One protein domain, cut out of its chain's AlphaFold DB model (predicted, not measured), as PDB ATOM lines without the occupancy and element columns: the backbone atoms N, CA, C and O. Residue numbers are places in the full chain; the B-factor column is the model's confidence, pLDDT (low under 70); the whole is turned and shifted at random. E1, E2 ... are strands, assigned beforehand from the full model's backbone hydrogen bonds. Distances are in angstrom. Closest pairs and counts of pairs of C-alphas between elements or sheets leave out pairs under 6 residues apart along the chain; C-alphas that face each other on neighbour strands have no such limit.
ATOM      1  N   GLY A   2      74.769 -36.815 132.682       52.66
ATOM      2  CA  GLY A   2      75.233 -37.851 133.607       52.66
ATOM      3  C   GLY A   2      74.268 -39.034 133.573       52.66
ATOM      4  O   GLY A   2      73.089 -38.839 133.278       52.66
ATOM      5  N   ASP A   3      74.769 -40.241 133.823       65.25
ATOM      6  CA  ASP A   3      73.940 -41.446 133.818       65.25
ATOM      7  C   ASP A   3      72.879 -41.360 134.926       65.25
ATOM      8  O   ASP A   3      73.207 -41.233 136.107       65.25
ATOM      9  N   ALA A   4      71.601 -41.414 134.537       72.25
ATOM     10  CA  ALA A   4      70.464 -41.325 135.457       72.25
ATOM     11  C   ALA A   4      70.371 -42.515 136.426       72.25
ATOM     12  O   ALA A   4      69.782 -42.413 137.505       72.25
ATOM     13  N   ILE A   5      70.989 -43.627 136.035       83.38
ATOM     14  CA  ILE A   5      71.039 -44.883 136.766       83.38
ATOM     15  C   ILE A   5      72.493 -45.361 136.769       83.38
ATOM     16  O   ILE A   5      73.137 -45.428 135.721       83.38
ATOM     17  N   GLY A   6      73.018 -45.698 137.943       85.88
ATOM     18  CA  GLY A   6      74.250 -46.464 138.075       85.88
ATOM     19  C   GLY A   6      73.937 -47.953 138.024       85.88
ATOM     20  O   GLY A   6      73.071 -48.411 138.757       85.88
ATOM     21  N   VAL A   7      74.636 -48.712 137.178       87.88
ATOM     22  CA  VAL A   7      74.530 -50.177 137.165       87.88
ATOM     23  C   VAL A   7      75.890 -50.777 137.478       87.88
ATOM     24  O   VAL A   7      76.859 -50.559 136.742       87.88
ATOM     25  N   THR A   8      75.959 -51.548 138.557       88.44
ATOM     26  CA  THR A   8      77.153 -52.281 138.977       88.44
ATOM     27  C   THR A   8      76.880 -53.779 138.999       88.44
ATOM     28  O   THR A   8      75.795 -54.243 139.335       88.44
ATOM     29  N   PHE A   9      77.883 -54.555 138.586       88.31
ATOM     30  CA  PHE A   9      77.847 -56.013 138.646       88.31
ATOM     31  C   PHE A   9      78.860 -56.470 139.680       88.31
ATOM     32  O   PHE A   9      80.036 -56.105 139.577       88.31
ATOM     33  N   ASN A  10      78.440 -57.304 140.629       84.62
ATOM     34  CA  ASN A  10      79.374 -57.851 141.612       84.62
ATOM     35  C   ASN A  10      80.424 -58.767 140.948       84.62
ATOM     36  O   ASN A  10      81.543 -58.894 141.446       84.62
ATOM     37  N   SER A  11      80.107 -59.393 139.800       76.50
ATOM     38  CA  SER A  11      81.045 -60.270 139.100       76.50
ATOM     39  C   SER A  11      80.855 -60.339 137.572       76.50
ATOM     40  O   SER A  11      79.845 -60.771 137.030       76.50
ATOM     41  N   GLY A  12      81.916 -60.047 136.813       74.06
ATOM     42  CA  GLY A  12      81.900 -60.152 135.346       74.06
ATOM     43  C   GLY A  12      81.438 -58.875 134.635       74.06
ATOM     44  O   GLY A  12      81.626 -57.779 135.147       74.06
ATOM     45  N   ARG A  13      80.950 -59.009 133.393       76.31
ATOM     46  CA  ARG A  13      80.538 -57.880 132.525       76.31
ATOM     47  C   ARG A  13      79.176 -58.098 131.850       76.31
ATOM     48  O   ARG A  13      78.835 -57.360 130.934       76.31
ATOM     49  N   THR A  14      78.446 -59.143 132.238       78.81
ATOM     50  CA  THR A  14      77.165 -59.545 131.640       78.81
ATOM     51  C   THR A  14      76.128 -59.709 132.737       78.81
ATOM     52  O   THR A  14      76.470 -60.194 133.806       78.81
ATOM     53  N   VAL A  15      74.877 -59.338 132.458       77.19
ATOM     54  CA  VAL A  15      73.749 -59.425 133.404       77.19
ATOM     55  C   VAL A  15      73.519 -60.878 133.829       77.19
ATOM     56  O   VAL A  15      73.676 -61.211 135.000       77.19
ATOM     57  N   CYS A  16      73.256 -61.762 132.864       79.88
ATOM     58  CA  CYS A  16      73.063 -63.189 133.110       79.88
ATOM     59  C   CYS A  16      74.389 -63.960 133.022       79.88
ATOM     60  O   CYS A  16      75.288 -63.621 132.244       79.88
ATOM     61  N   SER A  17      74.497 -65.033 133.804       79.62
ATOM     62  CA  SER A  17      75.664 -65.913 133.860       79.62
ATOM     63  C   SER A  17      75.216 -67.365 134.032       79.62
ATOM     64  O   SER A  17      74.330 -67.655 134.826       79.62
ATOM     65  N   THR A  18      75.849 -68.286 133.301       79.62
ATOM     66  CA  THR A  18      75.555 -69.731 133.359       79.62
ATOM     67  C   THR A  18      76.399 -70.488 134.386       79.62
ATOM     68  O   THR A  18      76.227 -71.691 134.556       79.62
ATOM     69  N   VAL A  19      77.346 -69.814 135.048       81.19
ATOM     70  CA  VAL A  19      78.365 -70.455 135.906       81.19
ATOM     71  C   VAL A  19      78.396 -69.929 137.340       81.19
ATOM     72  O   VAL A  19      79.091 -70.493 138.180       81.19
ATOM     73  N   ARG A  20      77.678 -68.839 137.620       82.12
ATOM     74  CA  ARG A  20      77.588 -68.193 138.936       82.12
ATOM     75  C   ARG A  20      76.389 -67.257 138.999       82.12
ATOM     76  O   ARG A  20      76.002 -66.715 137.962       82.12
ATOM     77  N   VAL A  21      75.891 -67.034 140.208       83.81
ATOM     78  CA  VAL A  21      74.945 -65.971 140.548       83.81
ATOM     79  C   VAL A  21      75.666 -64.637 140.404       83.81
ATOM     80  O   VAL A  21      76.730 -64.436 140.993       83.81
ATOM     81  N   ASN A  22      75.102 -63.760 139.584       86.38
ATOM     82  CA  ASN A  22      75.590 -62.406 139.386       86.38
ATOM     83  C   ASN A  22      74.568 -61.432 139.971       86.38
ATOM     84  O   ASN A  22      73.395 -61.490 139.610       86.38
ATOM     85  N   ILE A  23      75.022 -60.569 140.871       87.81
ATOM     86  CA  ILE A  23      74.209 -59.531 141.491       87.81
ATOM     87  C   ILE A  23      74.333 -58.273 140.645       87.81
ATOM     88  O   ILE A  23      75.440 -57.817 140.338       87.81
ATOM     89  N   VAL A  24      73.176 -57.748 140.253       88.50
ATOM     90  CA  VAL A  24      73.044 -56.481 139.545       88.50
ATOM     91  C   VAL A  24      72.541 -55.463 140.551       88.50
ATOM     92  O   VAL A  24      71.411 -55.558 141.020       88.50
ATOM     93  N   GLU A  25      73.389 -54.508 140.888       88.69
ATOM     94  CA  GLU A  25      73.025 -53.369 141.716       88.69
ATOM     95  C   GLU A  25      72.610 -52.225 140.794       88.69
ATOM     96  O   GLU A  25      73.333 -51.863 139.859       88.69
ATOM     97  N   ILE A  26      71.422 -51.684 141.044       87.44
ATOM     98  CA  ILE A  26      70.844 -50.583 140.281       87.44
ATOM     99  C   ILE A  26      70.653 -49.422 141.251       87.44
ATOM    100  O   ILE A  26      69.836 -49.491 142.163       87.44
ATOM    101  N   GLU A  27      71.427 -48.360 141.060       86.12
ATOM    102  CA  GLU A  27      71.357 -47.137 141.851       86.12
ATOM    103  C   GLU A  27      70.625 -46.056 141.053       86.12
ATOM    104  O   GLU A  27      71.088 -45.638 139.986       86.12
ATOM    105  N   PHE A  28      69.512 -45.554 141.578       84.25
ATOM    106  CA  PHE A  28      68.825 -44.402 141.003       84.25
ATOM    107  C   PHE A  28      69.540 -43.115 141.423       84.25
ATOM    108  O   PHE A  28      69.539 -42.730 142.588       84.25
ATOM    109  N   LYS A  29      70.176 -42.443 140.458       80.19
ATOM    110  CA  LYS A  29      70.949 -41.212 140.703       80.19
ATOM    111  C   LYS A  29      70.158 -39.947 140.416       80.19
ATOM    112  O   LYS A  29      70.535 -38.864 140.856       80.19
ATOM    113  N   GLN A  30      69.099 -40.073 139.620       76.56
ATOM    114  CA  GLN A  30      68.284 -38.942 139.184       76.56
ATOM    115  C   GLN A  30      66.811 -39.056 139.582       76.56
ATOM    116  O   GLN A  30      66.164 -38.026 139.723       76.56
ATOM    117  N   ASN A  31      66.309 -40.259 139.859       80.94
ATOM    118  CA  ASN A  31      64.945 -40.454 140.344       80.94
ATOM    119  C   ASN A  31      65.000 -40.600 141.866       80.94
ATOM    120  O   ASN A  31      65.773 -41.417 142.365       80.94
ATOM    121  N   PHE A  32      64.230 -39.787 142.584       84.44
ATOM    122  CA  PHE A  32      64.171 -39.764 144.048       84.44
ATOM    123  C   PHE A  32      62.731 -40.008 144.518       84.44
ATOM    124  O   PHE A  32      61.818 -40.091 143.696       84.44
ATOM    125  N   GLY A  33      62.511 -40.069 145.831       82.69
ATOM    126  CA  GLY A  33      61.200 -40.315 146.427       82.69
ATOM    127  C   GLY A  33      60.806 -41.792 146.427       82.69
ATOM    128  O   GLY A  33      61.652 -42.677 146.305       82.69
ATOM    129  N   ALA A  34      59.507 -42.049 146.589       78.00
ATOM    130  CA  ALA A  34      58.956 -43.391 146.459       78.00
ATOM    131  C   ALA A  34      58.979 -43.794 144.978       78.00
ATOM    132  O   ALA A  34      58.286 -43.197 144.156       78.00
ATOM    133  N   ILE A  35      59.822 -44.765 144.642       78.06
ATOM    134  CA  ILE A  35      59.956 -45.298 143.287       78.06
ATOM    135  C   ILE A  35      59.321 -46.681 143.287       78.06
ATOM    136  O   ILE A  35      59.661 -47.507 144.137       78.06
ATOM    137  N   ASP A  36      58.427 -46.930 142.332       74.19
ATOM    138  CA  ASP A  36      57.823 -48.249 142.181       74.19
ATOM    139  C   ASP A  36      58.895 -49.328 141.952       74.19
ATOM    140  O   ASP A  36      59.906 -49.076 141.277       74.19
ATOM    141  N   PRO A  37      58.691 -50.550 142.475       74.06
ATOM    142  CA  PRO A  37      59.622 -51.644 142.262       74.06
ATOM    143  C   PRO A  37      59.833 -51.911 140.770       74.06
ATOM    144  O   PRO A  37      58.893 -51.900 139.973       74.06
ATOM    145  N   ILE A  38      61.070 -52.229 140.387       76.06
ATOM    146  CA  ILE A  38      61.358 -52.686 139.025       76.06
ATOM    147  C   ILE A  38      60.614 -54.007 138.795       76.06
ATOM    148  O   ILE A  38      60.918 -55.016 139.427       76.06
ATOM    149  N   ALA A  39      59.669 -54.015 137.856       71.62
ATOM    150  CA  ALA A  39      58.957 -55.220 137.447       71.62
ATOM    151  C   ALA A  39      59.608 -55.870 136.214       71.62
ATOM    152  O   ALA A  39      60.083 -55.196 135.297       71.62
ATOM    153  N   LEU A  40      59.605 -57.205 136.166       69.62
ATOM    154  CA  LEU A  40      59.979 -57.959 134.968       69.62
ATOM    155  C   LEU A  40      58.813 -57.977 133.980       69.62
ATOM    156  O   LEU A  40      57.764 -58.548 134.268       69.62
ATOM    157  N   TYR A  41      59.023 -57.426 132.787       65.38
ATOM    158  CA  TYR A  41      58.113 -57.633 131.665       65.38
ATOM    159  C   TYR A  41      58.510 -58.916 130.920       65.38
ATOM    160  O   TYR A  41      59.585 -58.972 130.324       65.38
ATOM    161  N   ALA A  42      57.676 -59.957 130.996       59.41
ATOM    162  CA  ALA A  42      58.012 -61.314 130.546       59.41
ATOM    163  C   ALA A  42      57.151 -61.835 129.378       59.41
ATOM    164  O   ALA A  42      57.075 -63.047 129.165       59.41
ATOM    165  N   GLU A  43      56.501 -60.968 128.594       52.19
ATOM    166  CA  GLU A  43      55.792 -61.439 127.400       52.19
ATOM    167  C   GLU A  43      56.776 -61.808 126.276       52.19
ATOM    168  O   GLU A  43      57.464 -60.963 125.707       52.19
ATOM    169  N   GLY A  44      56.840 -63.102 125.943       56.66
ATOM    170  CA  GLY A  44      57.569 -63.618 124.777       56.66
ATOM    171  C   GLY A  44      59.073 -63.868 124.962       56.66
ATOM    172  O   GLY A  44      59.728 -64.305 124.015       56.66
ATOM    173  N   THR A  45      59.634 -63.645 126.153       60.47
ATOM    174  CA  THR A  45      61.038 -63.966 126.473       60.47
ATOM    175  C   THR A  45      61.162 -65.314 127.183       60.47
ATOM    176  O   THR A  45      60.849 -65.428 128.364       60.47
ATOM    177  N   ASP A  46      61.663 -66.328 126.474       68.06
ATOM    178  CA  ASP A  46      62.048 -67.622 127.051       68.06
ATOM    179  C   ASP A  46      63.449 -67.514 127.682       68.06
ATOM    180  O   ASP A  46      64.462 -67.456 126.980       68.06
ATOM    181  N   LEU A  47      63.510 -67.442 129.017       66.69
ATOM    182  CA  LEU A  47      64.763 -67.507 129.780       66.69
ATOM    183  C   LEU A  47      65.281 -68.951 129.940       66.69
ATOM    184  O   LEU A  47      66.344 -69.155 130.536       66.69
ATOM    185  N   GLY A  48      64.572 -69.958 129.417       74.25
ATOM    186  CA  GLY A  48      64.834 -71.370 129.679       74.25
ATOM    187  C   GLY A  48      64.773 -71.672 131.179       74.25
ATOM    188  O   GLY A  48      63.855 -71.243 131.869       74.25
ATOM    189  N   ASP A  49      65.797 -72.355 131.700       71.50
ATOM    190  CA  ASP A  49      65.971 -72.606 133.144       71.50
ATOM    191  C   ASP A  49      66.538 -71.389 133.915       71.50
ATOM    192  O   ASP A  49      66.864 -71.485 135.101       71.50
ATOM    193  N   GLY A  50      66.747 -70.252 133.246       72.00
ATOM    194  CA  GLY A  50      67.275 -69.037 133.855       72.00
ATOM    195  C   GLY A  50      66.248 -68.347 134.751       72.00
ATOM    196  O   GLY A  50      65.092 -68.182 134.374       72.00
ATOM    197  N   GLN A  51      66.687 -67.883 135.922       76.94
ATOM    198  CA  GLN A  51      65.852 -67.146 136.870       76.94
ATOM    199  C   GLN A  51      66.436 -65.756 137.137       76.94
ATOM    200  O   GLN A  51      67.648 -65.604 137.297       76.94
ATOM    201  N   ILE A  52      65.561 -64.754 137.227       81.75
ATOM    202  CA  ILE A  52      65.864 -63.436 137.790       81.75
ATOM    203  C   ILE A  52      65.102 -63.337 139.110       81.75
ATOM    204  O   ILE A  52      63.912 -63.646 139.166       81.75
ATOM    205  N   VAL A  53      65.804 -62.959 140.174       81.50
ATOM    206  CA  VAL A  53      65.250 -62.830 141.525       81.50
ATOM    207  C   VAL A  53      65.582 -61.433 142.026       81.50
ATOM    208  O   VAL A  53      66.738 -61.017 141.947       81.50
ATOM    209  N   PHE A  54      64.574 -60.718 142.514       83.44
ATOM    210  CA  PHE A  54      64.757 -59.427 143.171       83.44
ATOM    211  C   PHE A  54      65.115 -59.631 144.641       83.44
ATOM    212  O   PHE A  54      64.707 -60.623 145.251       83.44
ATOM    213  N   ALA A  55      65.912 -58.717 145.196       81.06
ATOM    214  CA  ALA A  55      66.204 -58.734 146.621       81.06
ATOM    215  C   ALA A  55      64.910 -58.537 147.419       81.06
ATOM    216  O   ALA A  55      63.990 -57.863 146.973       81.06
ATOM    217  N   THR A  56      64.847 -59.175 148.582       79.62
ATOM    218  CA  THR A  56      63.816 -58.942 149.597       79.62
ATOM    219  C   THR A  56      64.505 -58.449 150.870       79.62
ATOM    220  O   THR A  56      65.733 -58.308 150.891       79.62
ATOM    221  N   GLU A  57      63.769 -58.291 151.974       77.69
ATOM    222  CA  GLU A  57      64.353 -58.003 153.296       77.69
ATOM    223  C   GLU A  57      65.466 -58.999 153.700       77.69
ATOM    224  O   GLU A  57      66.398 -58.662 154.438       77.69
ATOM    225  N   ASP A  58      65.421 -60.229 153.172       83.31
ATOM    226  CA  ASP A  58      66.429 -61.261 153.411       83.31
ATOM    227  C   ASP A  58      67.686 -61.130 152.523       83.31
ATOM    228  O   ASP A  58      68.670 -61.854 152.735       83.31
ATOM    229  N   GLY A  59      67.718 -60.182 151.591       86.38
ATOM    230  CA  GLY A  59      68.829 -59.946 150.674       86.38
ATOM    231  C   GLY A  59      69.093 -61.096 149.694       86.38
ATOM    232  O   GLY A  59      68.466 -62.155 149.727       86.38
ATOM    233  N   LEU A  60      70.061 -60.893 148.802       89.00
ATOM    234  CA  LEU A  60      70.526 -61.886 147.832       89.00
ATOM    235  C   LEU A  60      71.924 -62.376 148.191       89.00
ATOM    236  O   LEU A  60      72.731 -61.627 148.734       89.00
ATOM    237  N   TYR A  61      72.221 -63.625 147.843       88.50
ATOM    238  CA  TYR A  61      73.549 -64.209 148.012       88.50
ATOM    239  C   TYR A  61      74.182 -64.466 146.654       88.50
ATOM    240  O   TYR A  61      73.544 -65.029 145.761       88.50
ATOM    241  N   ASP A  62      75.449 -64.101 146.503       88.06
ATOM    242  CA  ASP A  62      76.216 -64.469 145.322       88.06
ATOM    243  C   ASP A  62      76.828 -65.880 145.436       88.06
ATOM    244  O   ASP A  62      76.648 -66.607 146.415       88.06
ATOM    245  N   SER A  63      77.579 -66.300 144.414       86.56
ATOM    246  CA  SER A  63      78.243 -67.613 144.426       86.56
ATOM    247  C   SER A  63      79.448 -67.728 145.364       86.56
ATOM    248  O   SER A  63      79.938 -68.842 145.554       86.56
ATOM    249  N   ALA A  64      79.942 -66.625 145.928       87.38
ATOM    250  CA  ALA A  64      80.939 -66.630 146.995       87.38
ATOM    251  C   ALA A  64      80.290 -66.712 148.392       87.38
ATOM    252  O   ALA A  64      80.983 -67.012 149.366       87.38
ATOM    253  N   GLY A  65      78.967 -66.536 148.477       86.25
ATOM    254  CA  GLY A  65      78.209 -66.481 149.724       86.25
ATOM    255  C   GLY A  65      78.140 -65.075 150.322       86.25
ATOM    256  O   GLY A  65      77.699 -64.936 151.465       86.25
ATOM    257  N   ASP A  66      78.557 -64.052 149.576       88.88
ATOM    258  CA  ASP A  66      78.443 -62.658 149.983       88.88
ATOM    259  C   ASP A  66      76.982 -62.211 149.856       88.88
ATOM    260  O   ASP A  66      76.296 -62.548 148.886       88.88
ATOM    261  N   ARG A  67      76.496 -61.481 150.866       89.62
ATOM    262  CA  ARG A  67      75.098 -61.042 150.969       89.62
ATOM    263  C   ARG A  67      74.954 -59.583 150.544       89.62
ATOM    264  O   ARG A  67      75.709 -58.731 151.009       89.62
ATOM    265  N   PHE A  68      73.945 -59.310 149.728       89.00
ATOM    266  CA  PHE A  68      73.617 -58.006 149.156       89.00
ATOM    267  C   PHE A  68      72.185 -57.631 149.534       89.00
ATOM    268  O   PHE A  68      71.308 -58.493 149.556       89.00
ATOM    269  N   PHE A  69      71.947 -56.358 149.833       86.31
ATOM    270  CA  PHE A  69      70.650 -55.856 150.284       86.31
ATOM    271  C   PHE A  69      70.172 -54.742 149.367       86.31
ATOM    272  O   PHE A  69      70.990 -53.998 148.822       86.31
ATOM    273  N   GLU A  70      68.857 -54.600 149.249       85.31
ATOM    274  CA  GLU A  70      68.287 -53.330 148.818       85.31
ATOM    275  C   GLU A  70      68.442 -52.277 149.924       85.31
ATOM    276  O   GLU A  70      68.638 -52.598 151.099       85.31
ATOM    277  N   THR A  71      68.456 -51.003 149.544       84.50
ATOM    278  CA  THR A  71      68.556 -49.883 150.482       84.50
ATOM    279  C   THR A  71      67.547 -48.827 150.083       84.50
ATOM    280  O   THR A  71      67.620 -48.303 148.970       84.50
ATOM    281  N   ASP A  72      66.654 -48.489 151.008       80.38
ATOM    282  CA  ASP A  72      65.691 -47.416 150.807       80.38
ATOM    283  C   ASP A  72      66.412 -46.068 150.725       80.38
ATOM    284  O   ASP A  72      67.221 -45.704 151.589       80.38
ATOM    285  N   GLY A  73      66.121 -45.310 149.669       78.69
ATOM    286  CA  GLY A  73      66.599 -43.941 149.538       78.69
ATOM    287  C   GLY A  73      65.916 -43.022 150.553       78.69
ATOM    288  O   GLY A  73      64.719 -43.129 150.792       78.69
ATOM    289  N   THR A  74      66.660 -42.072 151.123       83.00
ATOM    290  CA  THR A  74      66.100 -41.039 152.018       83.00
ATOM    291  C   THR A  74      65.790 -39.724 151.308       83.00
ATOM    292  O   THR A  74      65.362 -38.776 151.956       83.00
ATOM    293  N   LYS A  75      66.061 -39.639 150.000       82.69
ATOM    294  CA  LYS A  75      65.866 -38.421 149.210       82.69
ATOM    295  C   LYS A  75      64.397 -38.241 148.852       82.69
ATOM    296  O   LYS A  75      63.798 -39.117 148.233       82.69
ATOM    297  N   GLU A  76      63.863 -37.082 149.190       81.75
ATOM    298  CA  GLU A  76      62.562 -36.586 148.767       81.75
ATOM    299  C   GLU A  76      62.513 -36.245 147.265       81.75
ATOM    300  O   GLU A  76      63.540 -36.050 146.613       81.75
ATOM    301  N   ASN A  77      61.300 -36.174 146.712       84.19
ATOM    302  CA  ASN A  77      61.040 -35.793 145.321       84.19
ATOM    303  C   ASN A  77      59.898 -34.775 145.258       84.19
ATOM    304  O   ASN A  77      58.799 -35.083 144.802       84.19
ATOM    305  N   TYR A  78      60.152 -33.586 145.796       84.69
ATOM    306  CA  TYR A  78      59.202 -32.479 145.727       84.69
ATOM    307  C   TYR A  78      59.332 -31.724 144.406       84.69
ATOM    308  O   TYR A  78      60.429 -31.591 143.851       84.69
TER     309      TYR A  78
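Overview. This is residues 2 to 78 of the 464 residues of the protein "Hypothetical protein" of Dictyocha speculum (UniProt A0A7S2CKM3). With little regular structure, this is one small two-stranded hairpin, E1 and E2, at one side of a long winding chain, from which residues 41 to 46 stick out. The printed part has 77 residues, no named helix and two antiparallel strands, E1 then E2; its class is all strand, on 10 residues. It is only just loose, close to compact, with a radius of gyration of the C-alphas of 14.2 A and spans of 43 by 33 by 27 A.

Along the chain. Find C-alpha 5 at (71.039, -44.883, 136.766); from there E1, residues 5 to 9, runs 13.2 A. E2, residues 24 to 28, runs 12.9 A to C-alpha 28 at (68.825, -44.402, 141.003).

Arrangement. E1 and E2 form an antiparallel hairpin, their directions at 162 degrees. Look at C-alphas 7 and 26, which face each other at 4.8 A, and at N 6 and O 27, within hydrogen-bond range at 2.8 A. Farther on, residues 60 to 61 pair with 67 to 68, antiparallel.

Size, cuts and confidence. The farthest C-alphas, of Val 19 and Tyr 78, are 43.7 A apart. The printed part has no cut. The link from E1 to E2 is long, 14 residues. Look for pLDDT under 70 at residues 2 to 3 and 40 to 47.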